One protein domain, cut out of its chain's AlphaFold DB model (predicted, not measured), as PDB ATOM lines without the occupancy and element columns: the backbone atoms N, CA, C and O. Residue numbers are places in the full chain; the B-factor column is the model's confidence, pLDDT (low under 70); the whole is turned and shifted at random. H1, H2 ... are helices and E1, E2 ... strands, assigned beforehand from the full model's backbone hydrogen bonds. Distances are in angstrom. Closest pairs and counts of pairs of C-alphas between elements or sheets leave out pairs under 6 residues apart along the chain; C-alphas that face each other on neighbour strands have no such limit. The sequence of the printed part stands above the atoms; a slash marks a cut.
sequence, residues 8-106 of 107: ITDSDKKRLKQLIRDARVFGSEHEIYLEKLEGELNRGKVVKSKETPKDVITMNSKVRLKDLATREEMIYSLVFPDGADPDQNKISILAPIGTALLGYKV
ATOM      1  N   ILE A   8     -43.829 -35.007 -15.710       93.69
ATOM      2  CA  ILE A   8     -42.455 -35.321 -15.328       93.69
ATOM      3  C   ILE A   8     -41.467 -34.350 -15.958       93.69
ATOM      4  O   ILE A   8     -41.676 -33.868 -17.069       93.69
ATOM      5  N   THR A   9     -40.372 -34.066 -15.262       93.88
ATOM      6  CA  THR A   9     -39.273 -33.289 -15.837       93.88
ATOM      7  C   THR A   9     -38.458 -34.143 -16.809       93.88
ATOM      8  O   THR A   9     -38.422 -35.370 -16.707       93.88
ATOM      9  N   ASP A  10     -37.765 -33.513 -17.760       93.94
ATOM     10  CA  ASP A  10     -36.883 -34.250 -18.679       93.94
ATOM     11  C   ASP A  10     -35.768 -35.002 -17.923       93.94
ATOM     12  O   ASP A  10     -35.473 -36.160 -18.225       93.94
ATOM     13  N   SER A  11     -35.212 -34.381 -16.877       93.50
ATOM     14  CA  SER A  11     -34.199 -34.987 -16.009       93.50
ATOM     15  C   SER A  11     -34.720 -36.219 -15.273       93.50
ATOM     16  O   SER A  11     -34.070 -37.266 -15.303       93.50
ATOM     17  N   ASP A  12     -35.907 -36.136 -14.665       93.62
ATOM     18  CA  ASP A  12     -36.489 -37.269 -13.941       93.62
ATOM     19  C   ASP A  12     -36.871 -38.392 -14.906       93.62
ATOM     20  O   ASP A  12     -36.628 -39.561 -14.614       93.62
ATOM     21  N   LYS A  13     -37.396 -38.062 -16.095       94.75
ATOM     22  CA  LYS A  13     -37.734 -39.058 -17.122       94.75
ATOM     23  C   LYS A  13     -36.500 -39.831 -17.578       94.75
ATOM     24  O   LYS A  13     -36.557 -41.057 -17.678       94.75
ATOM     25  N   LYS A  14     -35.382 -39.145 -17.831       94.81
ATOM     26  CA  LYS A  14     -34.107 -39.789 -18.188       94.81
ATOM     27  C   LYS A  14     -33.601 -40.688 -17.064       94.81
ATOM     28  O   LYS A  14     -33.250 -41.836 -17.334       94.81
ATOM     29  N   ARG A  15     -33.625 -40.197 -15.820       95.06
ATOM     30  CA  ARG A  15     -33.193 -40.965 -14.644       95.06
ATOM     31  C   ARG A  15     -34.049 -42.214 -14.434       95.06
ATOM     32  O   ARG A  15     -33.495 -43.294 -14.281       95.06
ATOM     33  N   LEU A  16     -35.377 -42.104 -14.503       93.62
ATOM     34  CA  LEU A  16     -36.277 -43.255 -14.367       93.62
ATOM     35  C   LEU A  16     -36.089 -44.278 -15.491       93.62
ATOM     36  O   LEU A  16     -36.056 -45.472 -15.220       93.62
ATOM     37  N   LYS A  17     -35.903 -43.836 -16.742       93.56
ATOM     38  CA  LYS A  17     -35.612 -44.755 -17.853       93.56
ATOM     39  C   LYS A  17     -34.300 -45.511 -17.657       93.56
ATOM     40  O   LYS A  17     -34.227 -46.676 -18.032       93.56
ATOM     41  N   GLN A  18     -33.273 -44.865 -17.104       93.31
ATOM     42  CA  GLN A  18     -32.029 -45.552 -16.759       93.31
ATOM     43  C   GLN A  18     -32.264 -46.580 -15.650       93.31
ATOM     44  O   GLN A  18     -31.905 -47.737 -15.825       93.31
ATOM     45  N   LEU A  19     -32.969 -46.198 -14.584       91.69
ATOM     46  CA  LEU A  19     -33.281 -47.097 -13.472       91.69
ATOM     47  C   LEU A  19     -34.074 -48.336 -13.901       91.69
ATOM     48  O   LEU A  19     -33.793 -49.425 -13.419       91.69
ATOM     49  N   ILE A  20     -35.037 -48.194 -14.817       91.31
ATOM     50  CA  ILE A  20     -35.795 -49.335 -15.357       91.31
ATOM     51  C   ILE A  20     -34.874 -50.284 -16.129       91.31
ATOM     52  O   ILE A  20     -34.979 -51.498 -15.974       91.31
ATOM     53  N   ARG A  21     -33.952 -49.747 -16.944       91.19
ATOM     54  CA  ARG A  21     -32.963 -50.574 -17.652       91.19
ATOM     55  C   ARG A  21     -32.085 -51.342 -16.674       91.19
ATOM     56  O   ARG A  21     -31.919 -52.544 -16.843       91.19
ATOM     57  N   ASP A  22     -31.577 -50.664 -15.653       90.00
ATOM     58  CA  ASP A  22     -30.696 -51.278 -14.661       90.00
ATOM     59  C   ASP A  22     -31.450 -52.362 -13.872       90.00
ATOM     60  O   ASP A  22     -30.979 -53.491 -13.768       90.00
ATOM     61  N   ALA A  23     -32.672 -52.076 -13.411       87.19
ATOM     62  CA  ALA A  23     -33.506 -53.036 -12.684       87.19
ATOM     63  C   ALA A  23     -33.796 -54.321 -13.486       87.19
ATOM     64  O   ALA A  23     -33.848 -55.406 -12.906       87.19
ATOM     65  N   ARG A  24     -33.937 -54.221 -14.814       86.50
ATOM     66  CA  ARG A  24     -34.093 -55.386 -15.701       86.50
ATOM     67  C   ARG A  24     -32.823 -56.222 -15.809       86.50
ATOM     68  O   ARG A  24     -32.904 -57.445 -15.801       86.50
ATOM     69  N   VAL A  25     -31.654 -55.581 -15.882       85.06
ATOM     70  CA  VAL A  25     -30.358 -56.284 -15.954       85.06
ATOM     71  C   VAL A  25     -30.114 -57.122 -14.701       85.06
ATOM     72  O   VAL A  25     -29.608 -58.236 -14.799       85.06
ATOM     73  N   PHE A  26     -30.508 -56.615 -13.532       76.12
ATOM     74  CA  PHE A  26     -30.316 -57.304 -12.254       76.12
ATOM     75  C   PHE A  26     -31.437 -58.296 -11.890       76.12
ATOM     76  O   PHE A  26     -31.369 -58.901 -10.825       76.12
ATOM     77  N   GLY A  27     -32.434 -58.498 -12.762       68.50
ATOM     78  CA  GLY A  27     -33.491 -59.495 -12.564       68.50
ATOM     79  C   GLY A  27     -34.506 -59.112 -11.486       68.50
ATOM     80  O   GLY A  27     -34.665 -59.826 -10.500       68.50
ATOM     81  N   SER A  28     -35.200 -57.982 -11.658       68.38
ATOM     82  CA  SER A  28     -36.259 -57.571 -10.726       68.38
ATOM     83  C   SER A  28     -37.412 -58.589 -10.677       68.38
ATOM     84  O   SER A  28     -37.955 -58.969 -11.713       68.38
ATOM     85  N   GLU A  29     -37.876 -58.934  -9.472       70.00
ATOM     86  CA  GLU A  29     -39.064 -59.783  -9.243       70.00
ATOM     87  C   GLU A  29     -40.385 -59.122  -9.700       70.00
ATOM     88  O   GLU A  29     -41.450 -59.736  -9.697       70.00
ATOM     89  N   HIS A  30     -40.330 -57.853 -10.112       77.50
ATOM     90  CA  HIS A  30     -41.472 -56.966 -10.307       77.50
ATOM     91  C   HIS A  30     -41.586 -56.441 -11.752       77.50
ATOM     92  O   HIS A  30     -41.980 -55.292 -11.963       77.50
ATOM     93  N   GLU A  31     -41.285 -57.272 -12.760       83.94
ATOM     94  CA  GLU A  31     -41.255 -56.867 -14.183       83.94
ATOM     95  C   GLU A  31     -42.552 -56.187 -14.655       83.94
ATOM     96  O   GLU A  31     -42.506 -55.153 -15.318       83.94
ATOM     97  N   ILE A  32     -43.717 -56.684 -14.224       85.88
ATOM     98  CA  ILE A  32     -45.028 -56.105 -14.573       85.88
ATOM     99  C   ILE A  32     -45.119 -54.626 -14.156       85.88
ATOM    100  O   ILE A  32     -45.688 -53.793 -14.868       85.88
ATOM    101  N   TYR A  33     -44.553 -54.271 -13.000       84.50
ATOM    102  CA  TYR A  33     -44.557 -52.894 -12.507       84.50
ATOM    103  C   TYR A  33     -43.569 -52.013 -13.279       84.50
ATOM    104  O   TYR A  33     -43.870 -50.844 -13.531       84.50
ATOM    105  N   LEU A  34     -42.428 -52.571 -13.698       88.25
ATOM    106  CA  LEU A  34     -41.454 -51.875 -14.541       88.25
ATOM    107  C   LEU A  34     -42.017 -51.581 -15.934       88.25
ATOM    108  O   LEU A  34     -41.915 -50.446 -16.397       88.25
ATOM    109  N   GLU A  35     -42.664 -52.558 -16.572       89.19
ATOM    110  CA  GLU A  35     -43.332 -52.376 -17.865       89.19
ATOM    111  C   GLU A  35     -44.432 -51.317 -17.787       89.19
ATOM    112  O   GLU A  35     -44.518 -50.427 -18.641       89.19
ATOM    113  N   LYS A  36     -45.255 -51.365 -16.732       88.06
ATOM    114  CA  LYS A  36     -46.304 -50.370 -16.513       88.06
ATOM    115  C   LYS A  36     -45.712 -48.973 -16.346       88.06
ATOM    116  O   LYS A  36     -46.160 -48.047 -17.024       88.06
ATOM    117  N   LEU A  37     -44.700 -48.823 -15.490       89.38
ATOM    118  CA  LEU A  37     -44.019 -47.548 -15.284       89.38
ATOM    119  C   LEU A  37     -43.414 -47.033 -16.596       89.38
ATOM    120  O   LEU A  37     -43.618 -45.875 -16.949       89.38
ATOM    121  N   GLU A  38     -42.724 -47.879 -17.359       91.88
ATOM    122  CA  GLU A  38     -42.151 -47.506 -18.655       91.88
ATOM    123  C   GLU A  38     -43.225 -47.032 -19.647       91.88
ATOM    124  O   GLU A  38     -43.067 -45.987 -20.289       91.88
ATOM    125  N   GLY A  39     -44.346 -47.751 -19.734       91.12
ATOM    126  CA  GLY A  39     -45.489 -47.372 -20.561       91.12
ATOM    127  C   GLY A  39     -46.088 -46.022 -20.158       91.12
ATOM    128  O   GLY A  39     -46.376 -45.178 -21.013       91.12
ATOM    129  N   GLU A  40     -46.232 -45.769 -18.857       90.62
ATOM    130  CA  GLU A  40     -46.714 -44.487 -18.344       90.62
ATOM    131  C   GLU A  40     -45.714 -43.346 -18.605       90.62
ATOM    132  O   GLU A  40     -46.124 -42.262 -19.019       90.62
ATOM    133  N   LEU A  41     -44.404 -43.581 -18.472       92.06
ATOM    134  CA  LEU A  41     -43.360 -42.596 -18.793       92.06
ATOM    135  C   LEU A  41     -43.308 -42.250 -20.287       92.06
ATOM    136  O   LEU A  41     -42.973 -41.116 -20.653       92.06
ATOM    137  N   ASN A  42     -43.616 -43.212 -21.157       91.81
ATOM    138  CA  ASN A  42     -43.671 -42.998 -22.601       91.81
ATOM    139  C   ASN A  42     -44.857 -42.110 -23.004       91.81
ATOM    140  O   ASN A  42     -44.682 -41.243 -23.857       91.81
ATOM    141  N   ARG A  43     -46.012 -42.260 -22.342       91.06
ATOM    142  CA  ARG A  43     -47.210 -41.420 -22.552       91.06
ATOM    143  C   ARG A  43     -47.218 -40.126 -21.727       91.06
ATOM    144  O   ARG A  43     -48.012 -39.229 -21.998       91.06
ATOM    145  N   GLY A  44     -46.361 -40.031 -20.711       91.19
ATOM    146  CA  GLY A  44     -46.285 -38.896 -19.795       91.19
ATOM    147  C   GLY A  44     -45.871 -37.588 -20.472       91.19
ATOM    148  O   GLY A  44     -45.054 -37.566 -21.397       91.19
ATOM    149  N   LYS A  45     -46.413 -36.479 -19.965       93.56
ATOM    150  CA  LYS A  45     -46.113 -35.122 -20.422       93.56
ATOM    151  C   LYS A  45     -44.828 -34.624 -19.774       93.56
ATOM    152  O   LYS A  45     -44.736 -34.519 -18.550       93.56
ATOM    153  N   VAL A  46     -43.850 -34.293 -20.613       94.56
ATOM    154  CA  VAL A  46     -42.618 -33.648 -20.159       94.56
ATOM    155  C   VAL A  46     -42.895 -32.163 -19.948       94.56
ATOM    156  O   VAL A  46     -43.310 -31.482 -20.882       94.56
ATOM    157  N   VAL A  47     -42.689 -31.675 -18.729       93.75
ATOM    158  CA  VAL A  47     -42.933 -30.280 -18.334       93.75
ATOM    159  C   VAL A  47     -41.739 -29.724 -17.566       93.75
ATOM    160  O   VAL A  47     -40.912 -30.476 -17.042       93.75
ATOM    161  N   LYS A  48     -41.625 -28.397 -17.468       91.94
ATOM    162  CA  LYS A  48     -40.662 -27.794 -16.534       91.94
ATOM    163  C   LYS A  48     -41.142 -28.012 -15.102       91.94
ATOM    164  O   LYS A  48     -42.340 -28.023 -14.851       91.94
ATOM    165  N   SER A  49     -40.228 -28.061 -14.133       85.62
ATOM    166  CA  SER A  49     -40.589 -28.270 -12.717       85.62
ATOM    167  C   SER A  49     -41.603 -27.249 -12.181       85.62
ATOM    168  O   SER A  49     -42.382 -27.560 -11.290       85.62
ATOM    169  N   LYS A  50     -41.610 -26.024 -12.729       87.50
ATOM    170  CA  LYS A  50     -42.553 -24.953 -12.359       87.50
ATOM    171  C   LYS A  50     -43.955 -25.124 -12.960       87.50
ATOM    172  O   LYS A  50     -44.883 -24.459 -12.518       87.50
ATOM    173  N   GLU A  51     -44.089 -25.970 -13.974       89.19
ATOM    174  CA  GLU A  51     -45.322 -26.219 -14.731       89.19
ATOM    175  C   GLU A  51     -46.009 -27.522 -14.293       89.19
ATOM    176  O   GLU A  51     -47.100 -27.839 -14.765       89.19
ATOM    177  N   THR A  52     -45.392 -28.280 -13.379       86.31
ATOM    178  CA  THR A  52     -45.995 -29.469 -12.781       86.31
ATOM    179  C   THR A  52     -47.239 -29.079 -11.970       86.31
ATOM    180  O   THR A  52     -47.141 -28.228 -11.078       86.31
ATOM    181  N   PRO A  53     -48.405 -29.698 -12.230       89.00
ATOM    182  CA  PRO A  53     -49.599 -29.464 -11.429       89.00
ATOM    183  C   PRO A  53     -49.364 -29.829  -9.958       89.00
ATOM    184  O   PRO A  53     -48.837 -30.896  -9.651       89.00
ATOM    185  N   LYS A  54     -49.767 -28.947  -9.035       87.38
ATOM    186  CA  LYS A  54     -49.560 -29.138  -7.585       87.38
ATOM    187  C   LYS A  54     -50.414 -30.258  -6.987       87.38
ATOM    188  O   LYS A  54     -50.150 -30.698  -5.874       87.38
ATOM    189  N   ASP A  55     -51.451 -30.664  -7.706       89.94
ATOM    190  CA  ASP A  55     -52.363 -31.741  -7.347       89.94
ATOM    191  C   ASP A  55     -51.871 -33.112  -7.821       89.94
ATOM    192  O   ASP A  55     -52.511 -34.094  -7.472       89.94
ATOM    193  N   VAL A  56     -50.778 -33.208  -8.592       91.69
ATOM    194  CA  VAL A  56     -50.257 -34.470  -9.142       91.69
ATOM    195  C   VAL A  56     -49.020 -34.941  -8.378       91.69
ATOM    196  O   VAL A  56     -48.095 -34.172  -8.122       91.69
ATOM    197  N   ILE A  57     -48.966 -36.236  -8.075       92.44
ATOM    198  CA  ILE A  57     -47.803 -36.887  -7.472       92.44
ATOM    199  C   ILE A  57     -46.687 -37.028  -8.512       92.44
ATOM    200  O   ILE A  57     -46.852 -37.695  -9.539       92.44
ATOM    201  N   THR A  58     -45.524 -36.454  -8.209       93.19
ATOM    202  CA  THR A  58     -44.287 -36.577  -8.990       93.19
ATOM    203  C   THR A  58     -43.142 -37.113  -8.130       93.19
ATOM    204  O   THR A  58     -43.312 -37.409  -6.946       93.19
ATOM    205  N   MET A  59     -41.948 -37.244  -8.710       93.88
ATOM    206  CA  MET A  59     -40.758 -37.596  -7.934       93.88
ATOM    207  C   MET A  59     -40.494 -36.569  -6.827       93.88
ATOM    208  O   MET A  59     -40.652 -35.365  -7.025       93.88
ATOM    209  N   ASN A  60     -40.073 -37.068  -5.666       92.69
ATOM    210  CA  ASN A  60     -39.824 -36.331  -4.425       92.69
ATOM    211  C   ASN A  60     -41.061 -35.642  -3.820       92.69
ATOM    212  O   ASN A  60     -40.926 -34.831  -2.903       92.69
ATOM    213  N   SER A  61     -42.270 -35.966  -4.289       92.62
ATOM    214  CA  SER A  61     -43.504 -35.494  -3.658       92.62
ATOM    215  C   SER A  61     -43.707 -36.162  -2.296       92.62
ATOM    216  O   SER A  61     -43.564 -37.378  -2.156       92.62
ATOM    217  N   LYS A  62     -44.100 -35.357  -1.303       94.25
ATOM    218  CA  LYS A  62     -44.589 -35.824  -0.002       94.25
ATOM    219  C   LYS A  62     -46.111 -35.916  -0.057       94.25
ATOM    220  O   LYS A  62     -46.780 -34.910  -0.283       94.25
ATOM    221  N   VAL A  63     -46.641 -37.116   0.123       92.81
ATOM    222  CA  VAL A  63     -48.054 -37.449  -0.054       92.81
ATOM    223  C   VAL A  63     -48.645 -37.932   1.259       92.81
ATOM    224  O   VAL A  63     -47.976 -38.608   2.039       92.81
ATOM    225  N   ARG A  64     -49.904 -37.579   1.507       93.31
ATOM    226  CA  ARG A  64     -50.696 -38.136   2.601       93.31
ATOM    227  C   ARG A  64     -51.678 -39.128   2.001       93.31
ATOM    228  O   ARG A  64     -52.494 -38.744   1.169       93.31
ATOM    229  N   LEU A  65     -51.579 -40.379   2.419       89.75
ATOM    230  CA  LEU A  65     -52.496 -41.443   2.051       89.75
ATOM    231  C   LEU A  65     -53.415 -41.711   3.231       89.75
ATOM    232  O   LEU A  65     -52.980 -41.671   4.380       89.75
ATOM    233  N   LYS A  66     -54.682 -41.980   2.934       91.38
ATOM    234  CA  LYS A  66     -55.659 -42.398   3.925       91.38
ATOM    235  C   LYS A  66     -56.151 -43.785   3.563       91.38
ATOM    236  O   LYS A  66     -56.704 -43.969   2.479       91.38
ATOM    237  N   ASP A  67     -55.962 -44.733   4.467       88.69
ATOM    238  CA  ASP A  67     -56.596 -46.036   4.345       88.69
ATOM    239  C   ASP A  67     -58.101 -45.867   4.603       88.69
ATOM    240  O   ASP A  67     -58.519 -45.294   5.609       88.69
ATOM    241  N   LEU A  68     -58.939 -46.304   3.664       89.31
ATOM    242  CA  LEU A  68     -60.389 -46.122   3.772       89.31
ATOM    243  C   LEU A  68     -61.053 -47.144   4.703       89.31
ATOM    244  O   LEU A  68     -62.138 -46.867   5.215       89.31
ATOM    245  N   ALA A  69     -60.417 -48.294   4.936       92.56
ATOM    246  CA  ALA A  69     -60.907 -49.323   5.839       92.56
ATOM    247  C   ALA A  69     -60.572 -48.981   7.297       92.56
ATOM    248  O   ALA A  69     -61.462 -49.007   8.148       92.56
ATOM    249  N   THR A  70     -59.320 -48.608   7.584       94.62
ATOM    250  CA  THR A  70     -58.865 -48.304   8.957       94.62
ATOM    251  C   THR A  70     -59.025 -46.832   9.337       94.62
ATOM    252  O   THR A  70     -59.049 -46.500  10.520       94.62
ATOM    253  N   ARG A  71     -59.199 -45.941   8.348       92.69
ATOM    254  CA  ARG A  71     -59.174 -44.468   8.480       92.69
ATOM    255  C   ARG A  71     -57.821 -43.896   8.902       92.69
ATOM    256  O   ARG A  71     -57.756 -42.696   9.177       92.69
ATOM    257  N   GLU A  72     -56.771 -44.707   8.930       93.62
ATOM    258  CA  GLU A  72     -55.427 -44.262   9.282       93.62
ATOM    259  C   GLU A  72     -54.837 -43.375   8.187       93.62
ATOM    260  O   GLU A  72     -55.030 -43.604   6.990       93.62
ATOM    261  N   GLU A  73     -54.105 -42.348   8.611       92.88
ATOM    262  CA  GLU A  73     -53.385 -41.450   7.718       92.88
ATOM    263  C   GLU A  73     -51.889 -41.735   7.801       92.88
ATOM    264  O   GLU A  73     -51.291 -41.705   8.876       92.88
ATOM    265  N   MET A  74     -51.273 -41.966   6.648       90.94
ATOM    266  CA  MET A  74     -49.843 -42.217   6.516       90.94
ATOM    267  C   MET A  74     -49.232 -41.177   5.588       90.94
ATOM    268  O   MET A  74     -49.831 -40.780   4.585       90.94
ATOM    269  N   ILE A  75     -48.034 -40.711   5.922       93.81
ATOM    270  CA  ILE A  75     -47.325 -39.713   5.126       93.81
ATOM    271  C   ILE A  75     -46.088 -40.362   4.538       93.81
ATOM    272  O   ILE A  75     -45.195 -40.750   5.281       93.81
ATOM    273  N   TYR A  76     -46.010 -40.394   3.213       93.81
ATOM    274  CA  TYR A  76     -44.888 -40.967   2.488       93.81
ATOM    275  C   TYR A  76     -44.225 -39.947   1.577       93.81
ATOM    276  O   TYR A  76     -44.861 -39.012   1.096       93.81
ATOM    277  N   SER A  77     -42.939 -40.140   1.310       95.75
ATOM    278  CA  SER A  77     -42.226 -39.426   0.249       95.75
ATOM    279  C   SER A  77     -41.897 -40.396  -0.877       95.75
ATOM    280  O   SER A  77     -41.260 -41.416  -0.626       95.75
ATOM    281  N   LEU A  78     -42.309 -40.089  -2.107       95.00
ATOM    282  CA  LEU A  78     -41.959 -40.894  -3.277       95.00
ATOM    283  C   LEU A  78     -40.565 -40.497  -3.768       95.00
ATOM    284  O   LEU A  78     -40.375 -39.374  -4.223       95.00
ATOM    285  N   VAL A  79     -39.589 -41.393  -3.686       96.25
ATOM    286  CA  VAL A  79     -38.174 -41.091  -3.952       96.25
ATOM    287  C   VAL A  79     -37.547 -42.082  -4.929       96.25
ATOM    288  O   VAL A  79     -38.123 -43.112  -5.278       96.25
ATOM    289  N   PHE A  80     -36.344 -41.761  -5.400       94.94
ATOM    290  CA  PHE A  80     -35.513 -42.707  -6.144       94.94
ATOM    291  C   PHE A  80     -34.962 -43.810  -5.223       94.94
ATOM    292  O   PHE A  80     -34.875 -43.575  -4.016       94.94
ATOM    293  N   PRO A  81     -34.551 -44.974  -5.769       91.94
ATOM    294  CA  PRO A  81     -34.037 -46.090  -4.971       91.94
ATOM    295  C   PRO A  81     -32.926 -45.693  -3.992       91.94
ATOM    296  O   PRO A  81     -32.996 -46.061  -2.827       91.94
ATOM    297  N   ASP A  82     -31.986 -44.847  -4.425       92.44
ATOM    298  CA  ASP A  82     -30.855 -44.376  -3.606       92.44
ATOM    299  C   ASP A  82     -31.273 -43.577  -2.358       92.44
ATOM    300  O   ASP A  82     -30.473 -43.375  -1.450       92.44
ATOM    301  N   GLY A  83     -32.502 -43.055  -2.333       92.25
ATOM    302  CA  GLY A  83     -33.045 -42.274  -1.220       92.25
ATOM    303  C   GLY A  83     -34.124 -42.998  -0.422       92.25
ATOM    304  O   GLY A  83     -34.733 -42.369   0.446       92.25
ATOM    305  N   ALA A  84     -34.418 -44.258  -0.753       93.81
ATOM    306  CA  ALA A  84     -35.436 -45.044  -0.073       93.81
ATOM    307  C   ALA A  84     -34.999 -45.358   1.361       93.81
ATOM    308  O   ALA A  84     -33.870 -45.770   1.606       93.81
ATOM    309  N   ASP A  85     -35.911 -45.137   2.299       95.06
ATOM    310  CA  ASP A  85     -35.654 -45.242   3.730       95.06
ATOM    311  C   ASP A  85     -37.000 -45.492   4.433       95.06
ATOM    312  O   ASP A  85     -37.794 -44.554   4.594       95.06
ATOM    313  N   PRO A  86     -37.304 -46.755   4.787       88.31
ATOM    314  CA  PRO A  86     -38.549 -47.116   5.457       88.31
ATOM    315  C   PRO A  86     -38.747 -46.390   6.791       88.31
ATOM    316  O   PRO A  86     -39.864 -45.956   7.073       88.31
ATOM    317  N   ASP A  87     -37.674 -46.173   7.556       92.88
ATOM    318  CA  ASP A  87     -37.728 -45.518   8.869       92.88
ATOM    319  C   ASP A  87     -38.101 -44.033   8.743       92.88
ATOM    320  O   ASP A  87     -38.695 -43.438   9.644       92.88
ATOM    321  N   GLN A  88     -37.814 -43.429   7.585       93.69
ATOM    322  CA  GLN A  88     -38.194 -42.053   7.256       93.69
ATOM    323  C   GLN A  88     -39.443 -41.947   6.370       93.69
ATOM    324  O   GLN A  88     -39.730 -40.866   5.844       93.69
ATOM    325  N   ASN A  89     -40.200 -43.035   6.192       93.25
ATOM    326  CA  ASN A  89     -41.361 -43.095   5.299       93.25
ATOM    327  C   ASN A  89     -41.037 -42.672   3.850       93.25
ATOM    328  O   ASN A  89     -41.839 -42.016   3.172       93.25
ATOM    329  N   LYS A  90     -39.848 -43.016   3.352       96.00
ATOM    330  CA  LYS A  90     -39.432 -42.756   1.971       96.00
ATOM    331  C   LYS A  90     -39.569 -44.024   1.139       96.00
ATOM    332  O   LYS A  90     -38.826 -44.986   1.312       96.00
ATOM    333  N   ILE A  91     -40.513 -44.001   0.207       93.88
ATOM    334  CA  ILE A  91     -40.857 -45.125  -0.656       93.88
ATOM    335  C   ILE A  91     -40.125 -44.988  -1.989       93.88
ATOM    336  O   ILE A  91     -40.243 -43.970  -2.671       93.88
ATOM    337  N   SER A  92     -39.424 -46.046  -2.393       93.25
ATOM    338  CA  SER A  92     -38.822 -46.137  -3.724       93.25
ATOM    339  C   SER A  92     -39.886 -46.159  -4.822       93.25
ATOM    340  O   SER A  92     -40.853 -46.915  -4.747       93.25
ATOM    341  N   ILE A  93     -39.653 -45.418  -5.904       92.06
ATOM    342  CA  ILE A  93     -40.441 -45.507  -7.141       92.06
ATOM    343  C   ILE A  93     -40.472 -46.922  -7.734       92.06
ATOM    344  O   ILE A  93     -41.427 -47.249  -8.424       92.06
ATOM    345  N   LEU A  94     -39.477 -47.771  -7.451       89.12
ATOM    346  CA  LEU A  94     -39.445 -49.161  -7.924       89.12
ATOM    347  C   LEU A  94     -40.249 -50.129  -7.039       89.12
ATOM    348  O   LEU A  94     -40.413 -51.291  -7.400       89.12
ATOM    349  N   ALA A  95     -40.762 -49.679  -5.891       88.06
ATOM    350  CA  ALA A  95     -41.669 -50.489  -5.087       88.06
ATOM    351  C   ALA A  95     -43.053 -50.584  -5.767       88.06
ATOM    352  O   ALA A  95     -43.476 -49.620  -6.417       88.06
ATOM    353  N   PRO A  96     -43.820 -51.674  -5.563       84.56
ATOM    354  CA  PRO A  96     -45.163 -51.824  -6.134       84.56
ATOM    355  C   PRO A  96     -46.082 -50.625  -5.859       84.56
ATOM    356  O   PRO A  96     -46.705 -50.085  -6.771       84.56
ATOM    357  N   ILE A  97     -46.102 -50.139  -4.616       86.12
ATOM    358  CA  ILE A  97     -46.876 -48.948  -4.243       86.12
ATOM    359  C   ILE A  97     -46.303 -47.664  -4.868       86.12
ATOM    360  O   ILE A  97     -47.064 -46.800  -5.295       86.12
ATOM    361  N   GLY A  98     -44.979 -47.548  -5.001       89.06
ATOM    362  CA  GLY A  98     -44.324 -46.382  -5.599       89.06
ATOM    363  C   GLY A  98     -44.682 -46.200  -7.075       89.06
ATOM    364  O   GLY A  98     -45.100 -45.111  -7.475       89.06
ATOM    365  N   THR A  99     -44.601 -47.278  -7.863       88.06
ATOM    366  CA  THR A  99     -45.007 -47.263  -9.282       88.06
ATOM    367  C   THR A  99     -46.489 -46.928  -9.446       88.06
ATOM    368  O   THR A  99     -46.866 -46.214 -10.377       88.06
ATOM    369  N   ALA A 100     -47.339 -47.394  -8.526       86.19
ATOM    370  CA  ALA A 100     -48.759 -47.087  -8.551       86.19
ATOM    371  C   ALA A 100     -49.008 -45.589  -8.339       86.19
ATOM    372  O   ALA A 100     -49.737 -45.005  -9.135       86.19
ATOM    373  N   LEU A 101     -48.376 -44.966  -7.337       89.56
ATOM    374  CA  LEU A 101     -48.632 -43.580  -6.922       89.56
ATOM    375  C   LEU A 101     -48.285 -42.520  -7.976       89.56
ATOM    376  O   LEU A 101     -48.953 -41.488  -8.046       89.56
ATOM    377  N   LEU A 102     -47.253 -42.740  -8.792       91.00
ATOM    378  CA  LEU A 102     -46.783 -41.729  -9.741       91.00
ATOM    379  C   LEU A 102     -47.898 -41.308 -10.723       91.00
ATOM    380  O   LEU A 102     -48.547 -42.146 -11.356       91.00
ATOM    381  N   GLY A 103     -48.117 -39.997 -10.858       89.44
ATOM    382  CA  GLY A 103     -49.125 -39.425 -11.754       89.44
ATOM    383  C   GLY A 103     -50.565 -39.449 -11.235       89.44
ATOM    384  O   GLY A 103     -51.450 -38.956 -11.936       89.44
ATOM    385  N   TYR A 104     -50.827 -39.986 -10.039       91.25
ATOM    386  CA  TYR A 104     -52.134 -39.813  -9.399       91.25
ATOM    387  C   TYR A 104     -52.329 -38.382  -8.918       91.25
ATOM    388  O   TYR A 104     -51.370 -37.664  -8.629       91.25
ATOM    389  N   LYS A 105     -53.599 -37.988  -8.841       90.50
ATOM    390  CA  LYS A 105     -54.017 -36.695  -8.322       90.50
ATOM    391  C   LYS A 105     -54.525 -36.812  -6.894       90.50
ATOM    392  O   LYS A 105     -54.954 -37.885  -6.489       90.50
ATOM    393  N   VAL A 106     -54.500 -35.703  -6.161       89.12
ATOM    394  CA  VAL A 106     -55.225 -35.575  -4.892       89.12
ATOM    395  C   VAL A 106     -56.726 -35.777  -5.135       89.12
ATOM    396  O   VAL A 106     -57.287 -35.146  -6.033       89.12
TER     397      VAL A 106
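AT A GLANCE: This is residues 8 to 106 of the 107 residues of an uncharacterized protein of marine sediment metagenome (UniProt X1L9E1). A helical hairpin, H1 and H2, stands beside a small mixed sheet, E1 E2 E3, with short H3 between; residues 67 to 72 stick out. Among 99 printed residues find H1 H2 E1 E2 E3 H3, class mixed. The whole is compact, radius of gyration of the C-alphas 13.6 A, spanning 38 by 34 by 22 A.

HOW THE PARTS SIT: H1, residues 10 to 25, and H2, 31 to 43, touch as a hairpin, closest at C-alphas 20 and 34, 6.3 A. E1, 62 to 66, and E2, 73 to 79, form an antiparallel hairpin, N 63 to O 76 2.8 A. E3, 90 to 92, is parallel to E2, N 91 to O 77 2.8 A. H3, 96 to 101, is on the sheet and touches H2 residues 33 to 37 alone, closest at C-alphas 99 and 37, 6.1 A. Every helix O i to N i+4 pair is within hydrogen-bond range.

IN THESE COORDINATES: Find C-alpha 10 at (-36.883, -34.250, -18.679); H1 runs 23.1 A, and H3 ends at C-alpha 101, (-48.632, -43.580, -6.922).

THE WHOLE: The printed part has no cut; residues 44 to 61 are a long link; 27 to 28 have pLDDT under 70.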